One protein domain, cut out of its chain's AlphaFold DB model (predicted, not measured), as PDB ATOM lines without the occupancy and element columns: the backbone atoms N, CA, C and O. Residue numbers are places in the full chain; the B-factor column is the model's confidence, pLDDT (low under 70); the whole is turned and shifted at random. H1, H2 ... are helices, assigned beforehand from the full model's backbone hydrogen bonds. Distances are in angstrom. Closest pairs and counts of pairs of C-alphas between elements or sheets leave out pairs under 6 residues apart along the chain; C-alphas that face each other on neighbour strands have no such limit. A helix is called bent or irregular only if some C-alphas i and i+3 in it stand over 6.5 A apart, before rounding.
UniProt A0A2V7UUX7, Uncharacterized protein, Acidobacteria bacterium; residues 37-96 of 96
ATOM      1  N   THR A  37     126.690 219.665 125.732       97.00
ATOM      2  CA  THR A  37     125.649 220.700 125.641       97.00
ATOM      3  C   THR A  37     126.225 222.091 125.908       97.00
ATOM      4  O   THR A  37     125.997 223.007 125.123       97.00
ATOM      5  N   TRP A  38     127.029 222.248 126.964       96.50
ATOM      6  CA  TRP A  38     127.700 223.506 127.294       96.50
ATOM      7  C   TRP A  38     128.602 223.976 126.149       96.50
ATOM      8  O   TRP A  38     128.475 225.103 125.680       96.50
ATOM      9  N   THR A  39     129.464 223.092 125.644       96.12
ATOM     10  CA  THR A  39     130.415 223.411 124.569       96.12
ATOM     11  C   THR A  39     129.701 223.861 123.294       96.12
ATOM     12  O   THR A  39     130.119 224.829 122.652       96.12
ATOM     13  N   LEU A  40     128.589 223.211 122.937       95.00
ATOM     14  CA  LEU A  40     127.783 223.621 121.789       95.00
ATOM     15  C   LEU A  40     127.088 224.966 122.039       95.00
ATOM     16  O   LEU A  40     127.080 225.818 121.151       95.00
ATOM     17  N   ALA A  41     126.523 225.162 123.234       94.56
ATOM     18  CA  ALA A  41     125.739 226.345 123.577       94.56
ATOM     19  C   ALA A  41     126.586 227.616 123.714       94.56
ATOM     20  O   ALA A  41     126.125 228.683 123.318       94.56
ATOM     21  N   THR A  42     127.797 227.521 124.272       93.94
ATOM     22  CA  THR A  42     128.645 228.691 124.561       93.94
ATOM     23  C   THR A  42     129.783 228.882 123.566       93.94
ATOM     24  O   THR A  42     130.298 229.987 123.449       93.94
ATOM     25  N   GLY A  43     130.205 227.816 122.884       92.75
ATOM     26  CA  GLY A  43     131.313 227.848 121.932       92.75
ATOM     27  C   GLY A  43     130.826 227.798 120.491       92.75
ATOM     28  O   GLY A  43     130.938 228.777 119.759       92.75
ATOM     29  N   TYR A  44     130.276 226.654 120.082       93.12
ATOM     30  CA  TYR A  44     130.005 226.383 118.668       93.12
ATOM     31  C   TYR A  44     128.889 227.260 118.082       93.12
ATOM     32  O   TYR A  44     129.116 227.972 117.107       93.12
ATOM     33  N   PHE A  45     127.681 227.243 118.653       91.56
ATOM     34  CA  PHE A  45     126.557 227.965 118.049       91.56
ATOM     35  C   PHE A  45     126.702 229.492 118.062       91.56
ATOM     36  O   PHE A  45     126.427 230.088 117.016       91.56
ATOM     37  N   PRO A  46     127.161 230.133 119.155       90.62
ATOM     38  CA  PRO A  46     127.400 231.573 119.155       90.62
ATOM     39  C   PRO A  46     128.476 231.998 118.152       90.62
ATOM     40  O   PRO A  46     128.356 233.061 117.555       90.62
ATOM     41  N   ALA A  47     129.501 231.165 117.923       89.69
ATOM     42  CA  ALA A  47     130.561 231.473 116.963       89.69
ATOM     43  C   ALA A  47     130.076 231.457 115.503       89.69
ATOM     44  O   ALA A  47     130.596 232.204 114.680       89.69
ATOM     45  N   TYR A  48     129.086 230.621 115.176       86.38
ATOM     46  CA  TYR A  48     128.545 230.509 113.817       86.38
ATOM     47  C   TYR A  48     127.333 231.410 113.546       86.38
ATOM     48  O   TYR A  48     127.085 231.747 112.393       86.38
ATOM     49  N   HIS A  49     126.553 231.771 114.569       84.81
ATOM     50  CA  HIS A  49     125.326 232.561 114.413       84.81
ATOM     51  C   HIS A  49     125.189 233.624 115.508       84.81
ATOM     52  O   HIS A  49     124.230 233.532 116.261       84.81
ATOM     53  N   PRO A  50     126.091 234.616 115.611       83.00
ATOM     54  CA  PRO A  50     126.220 235.491 116.785       83.00
ATOM     55  C   PRO A  50     124.965 236.308 117.140       83.00
ATOM     56  O   PRO A  50     124.788 236.673 118.302       83.00
ATOM     57  N   ASP A  51     124.071 236.547 116.180       90.12
ATOM     58  CA  ASP A  51     122.924 237.454 116.326       90.12
ATOM     59  C   ASP A  51     121.693 236.826 117.002       90.12
ATOM     60  O   ASP A  51     120.641 237.461 117.113       90.12
ATOM     61  N   LEU A  52     121.775 235.565 117.436       89.25
ATOM     62  CA  LEU A  52     120.639 234.882 118.048       89.25
ATOM     63  C   LEU A  52     120.598 235.035 119.581       89.25
ATOM     64  O   LEU A  52     121.637 235.111 120.243       89.25
ATOM     65  N   PRO A  53     119.396 234.991 120.193       91.69
ATOM     66  CA  PRO A  53     119.257 234.982 121.645       91.69
ATOM     67  C   PRO A  53     119.941 233.765 122.273       91.69
ATOM     68  O   PRO A  53     119.820 232.649 121.756       91.69
ATOM     69  N   ALA A  54     120.544 233.945 123.450       90.44
ATOM     70  CA  ALA A  54     121.246 232.881 124.174       90.44
ATOM     71  C   ALA A  54     120.397 231.610 124.374       90.44
ATOM     72  O   ALA A  54     120.891 230.495 124.208       90.44
ATOM     73  N   ALA A  55     119.098 231.764 124.654       93.75
ATOM     74  CA  ALA A  55     118.170 230.645 124.817       93.75
ATOM     75  C   ALA A  55     118.101 229.734 123.576       93.75
ATOM     76  O   ALA A  55     117.950 228.520 123.704       93.75
ATOM     77  N   SER A  56     118.257 230.298 122.375       93.62
ATOM     78  CA  SER A  56     118.233 229.522 121.134       93.62
ATOM     79  C   SER A  56     119.459 228.613 120.995       93.62
ATOM     80  O   SER A  56     119.323 227.488 120.515       93.62
ATOM     81  N   TYR A  57     120.637 229.049 121.458       93.38
ATOM     82  CA  TYR A  57     121.846 228.224 121.449       93.38
ATOM     83  C   TYR A  57     121.725 227.060 122.422       93.38
ATOM     84  O   TYR A  57     122.040 225.933 122.055       93.38
ATOM     85  N   TRP A  58     121.204 227.312 123.623       95.00
ATOM     86  CA  TRP A  58     120.945 226.268 124.613       95.00
ATOM     87  C   TRP A  58     119.934 225.237 124.112       95.00
ATOM     88  O   TRP A  58     120.181 224.038 124.228       95.00
ATOM     89  N   ALA A  59     118.837 225.679 123.489       96.00
ATOM     90  CA  ALA A  59     117.850 224.773 122.908       96.00
ATOM     91  C   ALA A  59     118.457 223.902 121.793       96.00
ATOM     92  O   ALA A  59     118.307 222.681 121.806       96.00
ATOM     93  N   LYS A  60     119.196 224.511 120.855       94.94
ATOM     94  CA  LYS A  60     119.865 223.787 119.761       94.94
ATOM     95  C   LYS A  60     120.930 222.821 120.281       94.94
ATOM     96  O   LYS A  60     120.999 221.693 119.806       94.94
ATOM     97  N   ALA A  61     121.724 223.238 121.266       95.38
ATOM     98  CA  ALA A  61     122.740 222.404 121.903       95.38
ATOM     99  C   ALA A  61     122.137 221.198 122.606       95.38
ATOM    100  O   ALA A  61     122.634 220.091 122.426       95.38
ATOM    101  N   LEU A  62     121.035 221.394 123.330       96.31
ATOM    102  CA  LEU A  62     120.341 220.306 124.003       96.31
ATOM    103  C   LEU A  62     119.791 219.290 122.997       96.31
ATOM    104  O   LEU A  62     120.011 218.091 123.153       96.31
ATOM    105  N   VAL A  63     119.121 219.755 121.938       97.44
ATOM    106  CA  VAL A  63     118.587 218.875 120.885       97.44
ATOM    107  C   VAL A  63     119.713 218.125 120.169       97.44
ATOM    108  O   VAL A  63     119.624 216.912 119.993       97.44
ATOM    109  N   ALA A  64     120.790 218.818 119.793       95.81
ATOM    110  CA  ALA A  64     121.932 218.204 119.122       95.81
ATOM    111  C   ALA A  64     122.620 217.152 120.005       95.81
ATOM    112  O   ALA A  64     122.902 216.053 119.532       95.81
ATOM    113  N   ALA A  65     122.835 217.451 121.291       95.81
ATOM    114  CA  ALA A  65     123.385 216.496 122.246       95.81
ATOM    115  C   ALA A  65     122.465 215.274 122.394       95.81
ATOM    116  O   ALA A  65     122.930 214.146 122.269       95.81
ATOM    117  N   LEU A  66     121.153 215.464 122.571       94.69
ATOM    118  CA  LEU A  66     120.201 214.350 122.670       94.69
ATOM    119  C   LEU A  66     120.242 213.439 121.436       94.69
ATOM    120  O   LEU A  66     120.291 212.220 121.584       94.69
ATOM    121  N   LEU A  67     120.267 214.015 120.232       95.12
ATOM    122  CA  LEU A  67     120.351 213.250 118.985       95.12
ATOM    123  C   LEU A  67     121.680 212.501 118.852       95.12
ATOM    124  O   LEU A  67     121.680 211.335 118.457       95.12
ATOM    125  N   LEU A  68     122.798 213.138 119.209       93.44
ATOM    126  CA  LEU A  68     124.119 212.509 119.199       93.44
ATOM    127  C   LEU A  68     124.141 211.279 120.111       93.44
ATOM    128  O   LEU A  68     124.514 210.186 119.690       93.44
ATOM    129  N   PHE A  69     123.696 211.447 121.351       89.44
ATOM    130  CA  PHE A  69     123.679 210.374 122.333       89.44
ATOM    131  C   PHE A  69     122.694 209.260 121.969       89.44
ATOM    132  O   PHE A  69     123.017 208.083 122.128       89.44
ATOM    133  N   LEU A  70     121.527 209.607 121.424       89.62
ATOM    134  CA  LEU A  70     120.580 208.627 120.903       89.62
ATOM    135  C   LEU A  70     121.181 207.832 119.735       89.62
ATOM    136  O   LEU A  70     121.013 206.617 119.676       89.62
ATOM    137  N   SER A  71     121.919 208.487 118.834       92.38
ATOM    138  CA  SER A  71     122.607 207.818 117.727       92.38
ATOM    139  C   SER A  71     123.672 206.841 118.223       92.38
ATOM    140  O   SER A  71     123.764 205.734 117.696       92.38
ATOM    141  N   ILE A  72     124.460 207.226 119.231       88.81
ATOM    142  CA  ILE A  72     125.469 206.349 119.843       88.81
ATOM    143  C   ILE A  72     124.787 205.141 120.488       88.81
ATOM    144  O   ILE A  72     125.175 204.006 120.227       88.81
ATOM    145  N   LEU A  73     123.712 205.373 121.247       83.62
ATOM    146  CA  LEU A  73     122.951 204.301 121.879       83.62
ATOM    147  C   LEU A  73     122.402 203.308 120.844       83.62
ATOM    148  O   LEU A  73     122.560 202.100 120.997       83.62
ATOM    149  N   ILE A  74     121.793 203.808 119.767       84.25
ATOM    150  CA  ILE A  74     121.278 202.965 118.681       84.25
ATOM    151  C   ILE A  74     122.419 202.200 117.994       84.25
ATOM    152  O   ILE A  74     122.258 201.018 117.687       84.25
ATOM    153  N   HIS A  75     123.573 202.836 117.772       82.50
ATOM    154  CA  HIS A  75     124.745 202.203 117.165       82.50
ATOM    155  C   HIS A  75     125.264 201.033 118.011       82.50
ATOM    156  O   HIS A  75     125.464 199.930 117.500       82.50
ATOM    157  N   GLU A  76     125.419 201.242 119.319       82.12
ATOM    158  CA  GLU A  76     125.852 200.207 120.262       82.12
ATOM    159  C   GLU A  76     124.821 199.081 120.394       82.12
ATOM    160  O   GLU A  76     125.178 197.899 120.404       82.12
ATOM    161  N   MET A  77     123.529 199.420 120.413       76.56
ATOM    162  CA  MET A  77     122.454 198.429 120.383       76.56
ATOM    163  C   MET A  77     122.465 197.598 119.096       76.56
ATOM    164  O   MET A  77     122.172 196.405 119.145       76.56
ATOM    165  N   GLY A  78     122.822 198.192 117.955       79.50
ATOM    166  CA  GLY A  78     123.004 197.472 116.696       79.50
ATOM    167  C   GLY A  78     124.070 196.383 116.811       79.50
ATOM    168  O   GLY A  78     123.816 195.235 116.446       79.50
ATOM    169  N   HIS A  79     125.222 196.703 117.406       78.88
ATOM    170  CA  HIS A  79     126.276 195.719 117.686       78.88
ATOM    171  C   HIS A  79     125.797 194.617 118.634       78.88
ATOM    172  O   HIS A  79     126.018 193.434 118.368       78.88
ATOM    173  N   ALA A  80     125.081 194.991 119.700       72.69
ATOM    174  CA  ALA A  80     124.490 194.050 120.649       72.69
ATOM    175  C   ALA A  80     123.539 193.060 119.962       72.69
ATOM    176  O   ALA A  80     123.616 191.849 120.172       72.69
ATOM    177  N   LEU A  81     122.656 193.581 119.108       75.56
ATOM    178  CA  LEU A  81     121.657 192.804 118.385       75.56
ATOM    179  C   LEU A  81     122.308 191.864 117.361       75.56
ATOM    180  O   LEU A  81     121.915 190.701 117.254       75.56
ATOM    181  N   VAL A  82     123.329 192.335 116.638       78.31
ATOM    182  CA  VAL A  82     124.096 191.509 115.692       78.31
ATOM    183  C   VAL A  82     124.822 190.374 116.416       78.31
ATOM    184  O   VAL A  82     124.818 189.247 115.919       78.31
ATOM    185  N   ALA A  83     125.393 190.625 117.592       69.69
ATOM    186  CA  ALA A  83     126.055 189.591 118.379       69.69
ATOM    187  C   ALA A  83     125.079 188.552 118.955       69.69
ATOM    188  O   ALA A  83     125.354 187.352 118.882       69.69
ATOM    189  N   LEU A  84     123.908 188.991 119.437       67.25
ATOM    190  CA  LEU A  84     122.828 188.100 119.880       67.25
ATOM    191  C   LEU A  84     122.342 187.196 118.738       67.25
ATOM    192  O   LEU A  84     122.164 185.996 118.933       67.25
ATOM    193  N   ARG A  85     122.203 187.745 117.524       64.00
ATOM    194  CA  ARG A  85     121.856 186.988 116.308       64.00
ATOM    195  C   ARG A  85     122.884 185.905 115.956       64.00
ATOM    196  O   ARG A  85     122.500 184.883 115.400       64.00
ATOM    197  N   HIS A  86     124.165 186.120 116.252       64.94
ATOM    198  CA  HIS A  86     125.242 185.163 115.964       64.94
ATOM    199  C   HIS A  86     125.520 184.191 117.124       64.94
ATOM    200  O   HIS A  86     126.517 183.475 117.095       64.94
ATOM    201  N   GLY A  87     124.654 184.139 118.144       57.41
ATOM    202  CA  GLY A  87     124.778 183.189 119.256       57.41
ATOM    203  C   GLY A  87     125.898 183.515 120.247       57.41
ATOM    204  O   GLY A  87     126.213 182.697 121.111       57.41
ATOM    205  N   ILE A  88     126.488 184.711 120.164       57.56
ATOM    206  CA  ILE A  88     127.486 185.177 121.125       57.56
ATOM    207  C   ILE A  88     126.723 185.787 122.302       57.56
ATOM    208  O   ILE A  88     126.168 186.882 122.208       57.56
ATOM    209  N   ALA A  89     126.658 185.059 123.418       47.22
ATOM    210  CA  ALA A  89     126.015 185.513 124.646       47.22
ATOM    211  C   ALA A  89     126.814 186.663 125.288       47.22
ATOM    212  O   ALA A  89     127.622 186.448 126.192       47.22
ATOM    213  N   ILE A  90     126.593 187.900 124.834       50.28
ATOM    214  CA  ILE A  90     127.153 189.082 125.493       50.28
ATOM    215  C   ILE A  90     126.386 189.301 126.804       50.28
ATOM    216  O   ILE A  90     125.273 189.821 126.816       50.28
ATOM    217  N   ARG A  91     126.968 188.867 127.927       55.16
ATOM    218  CA  ARG A  91     126.372 189.002 129.272       55.16
ATOM    219  C   ARG A  91     126.356 190.439 129.811       55.16
ATOM    220  O   ARG A  91     125.666 190.684 130.796       55.16
ATOM    221  N   SER A  92     127.054 191.383 129.180       43.44
ATOM    222  CA  SER A  92     126.982 192.815 129.501       43.44
ATOM    223  C   SER A  92     127.685 193.655 128.437       43.44
ATOM    224  O   SER A  92     128.837 193.375 128.110       43.44
ATOM    225  N   ILE A  93     127.024 194.705 127.953       51.44
ATOM    226  CA  ILE A  93     127.677 195.823 127.264       51.44
ATOM    227  C   ILE A  93     127.743 196.945 128.290       51.44
ATOM    228  O   ILE A  93     126.714 197.460 128.721       51.44
ATOM    229  N   THR A  94     128.954 197.245 128.743       43.91
ATOM    230  CA  THR A  94     129.243 198.405 129.586       43.91
ATOM    231  C   THR A  94     129.821 199.459 128.657       43.91
ATOM    232  O   THR A  94     130.905 199.246 128.114       43.91
ATOM    233  N   SER A  95     129.101 200.560 128.442       36.25
ATOM    234  CA  SER A  95     129.720 201.756 127.872       36.25
ATOM    235  C   SER A  95     130.665 202.361 128.926       36.25
ATOM    236  O   SER A  95     130.368 202.255 130.123       36.25
ATOM    237  N   PRO A  96     131.789 202.979 128.533       42.47
ATOM    238  CA  PRO A  96     132.524 203.880 129.421       42.47
ATOM    239  C   PRO A  96     131.673 205.088 129.871       42.47
ATOM    240  O   PRO A  96     130.639 205.375 129.219       42.47
TER     241      PRO A  96
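What this domain is: This is residues 37 to 96 of the 96 residues of an uncharacterized protein of Acidobacteria bacterium (UniProt A0A2V7UUX7). One long helix, H2, makes the axis of a rod, and a short helix, H1, packs steeply tilted on its first part. Past the far end of H2 the last residues, 86 to 96, turn and fold back loosely along the later part of the same helix. The printed part has 60 residues with two named helices, H1 then H2, and no named strand; its class is all helix. It is extended, with a radius of gyration of the C-alphas of 17.4 A and spans of 54 by 17 by 15 A.

How they stand to each other: H2, residues 54 to 85, is the longest helix, and H1, residues 37 to 48, touches it. H2 touches H1 with residues 54 to 65 alone, and the closest C-alphas of the two helices, those of Ala 41 and Tyr 57, are 4.8 A apart. The two helices run opposite ways at a steep tilt of 59 degrees, where the line of H1 is a rough one. H1 is irregular, but only just: C-alphas 42 and 45 are 6.9 A apart. Residues 67 to 72 of H2 stand free, and so do residues 82 to 87, of which 82 to 85 belong to H2. In H2 every O i to N i+4 pair is within hydrogen-bond range; in H1 6 of 8 are.

Where its parts are: H2 runs 46.6 A from C-alpha 54 at (121.246, 232.881, 124.174) to C-alpha 85 at (121.856, 186.988, 116.308). H1 begins at C-alpha 37 at (125.649, 220.700, 125.641) and is 15.6 A long from first to last C-alpha.

The domain as a whole: The two C-alphas farthest apart, those of Asp 51 and Gly 87, are 54.4 A apart. The link from H1 to H2, five residues, is tight. The printed part has no cut and ends at Pro 96, the chain's last residue. The mean pLDDT of the printed part is 81.4, and residues 83 to 96 are under 70.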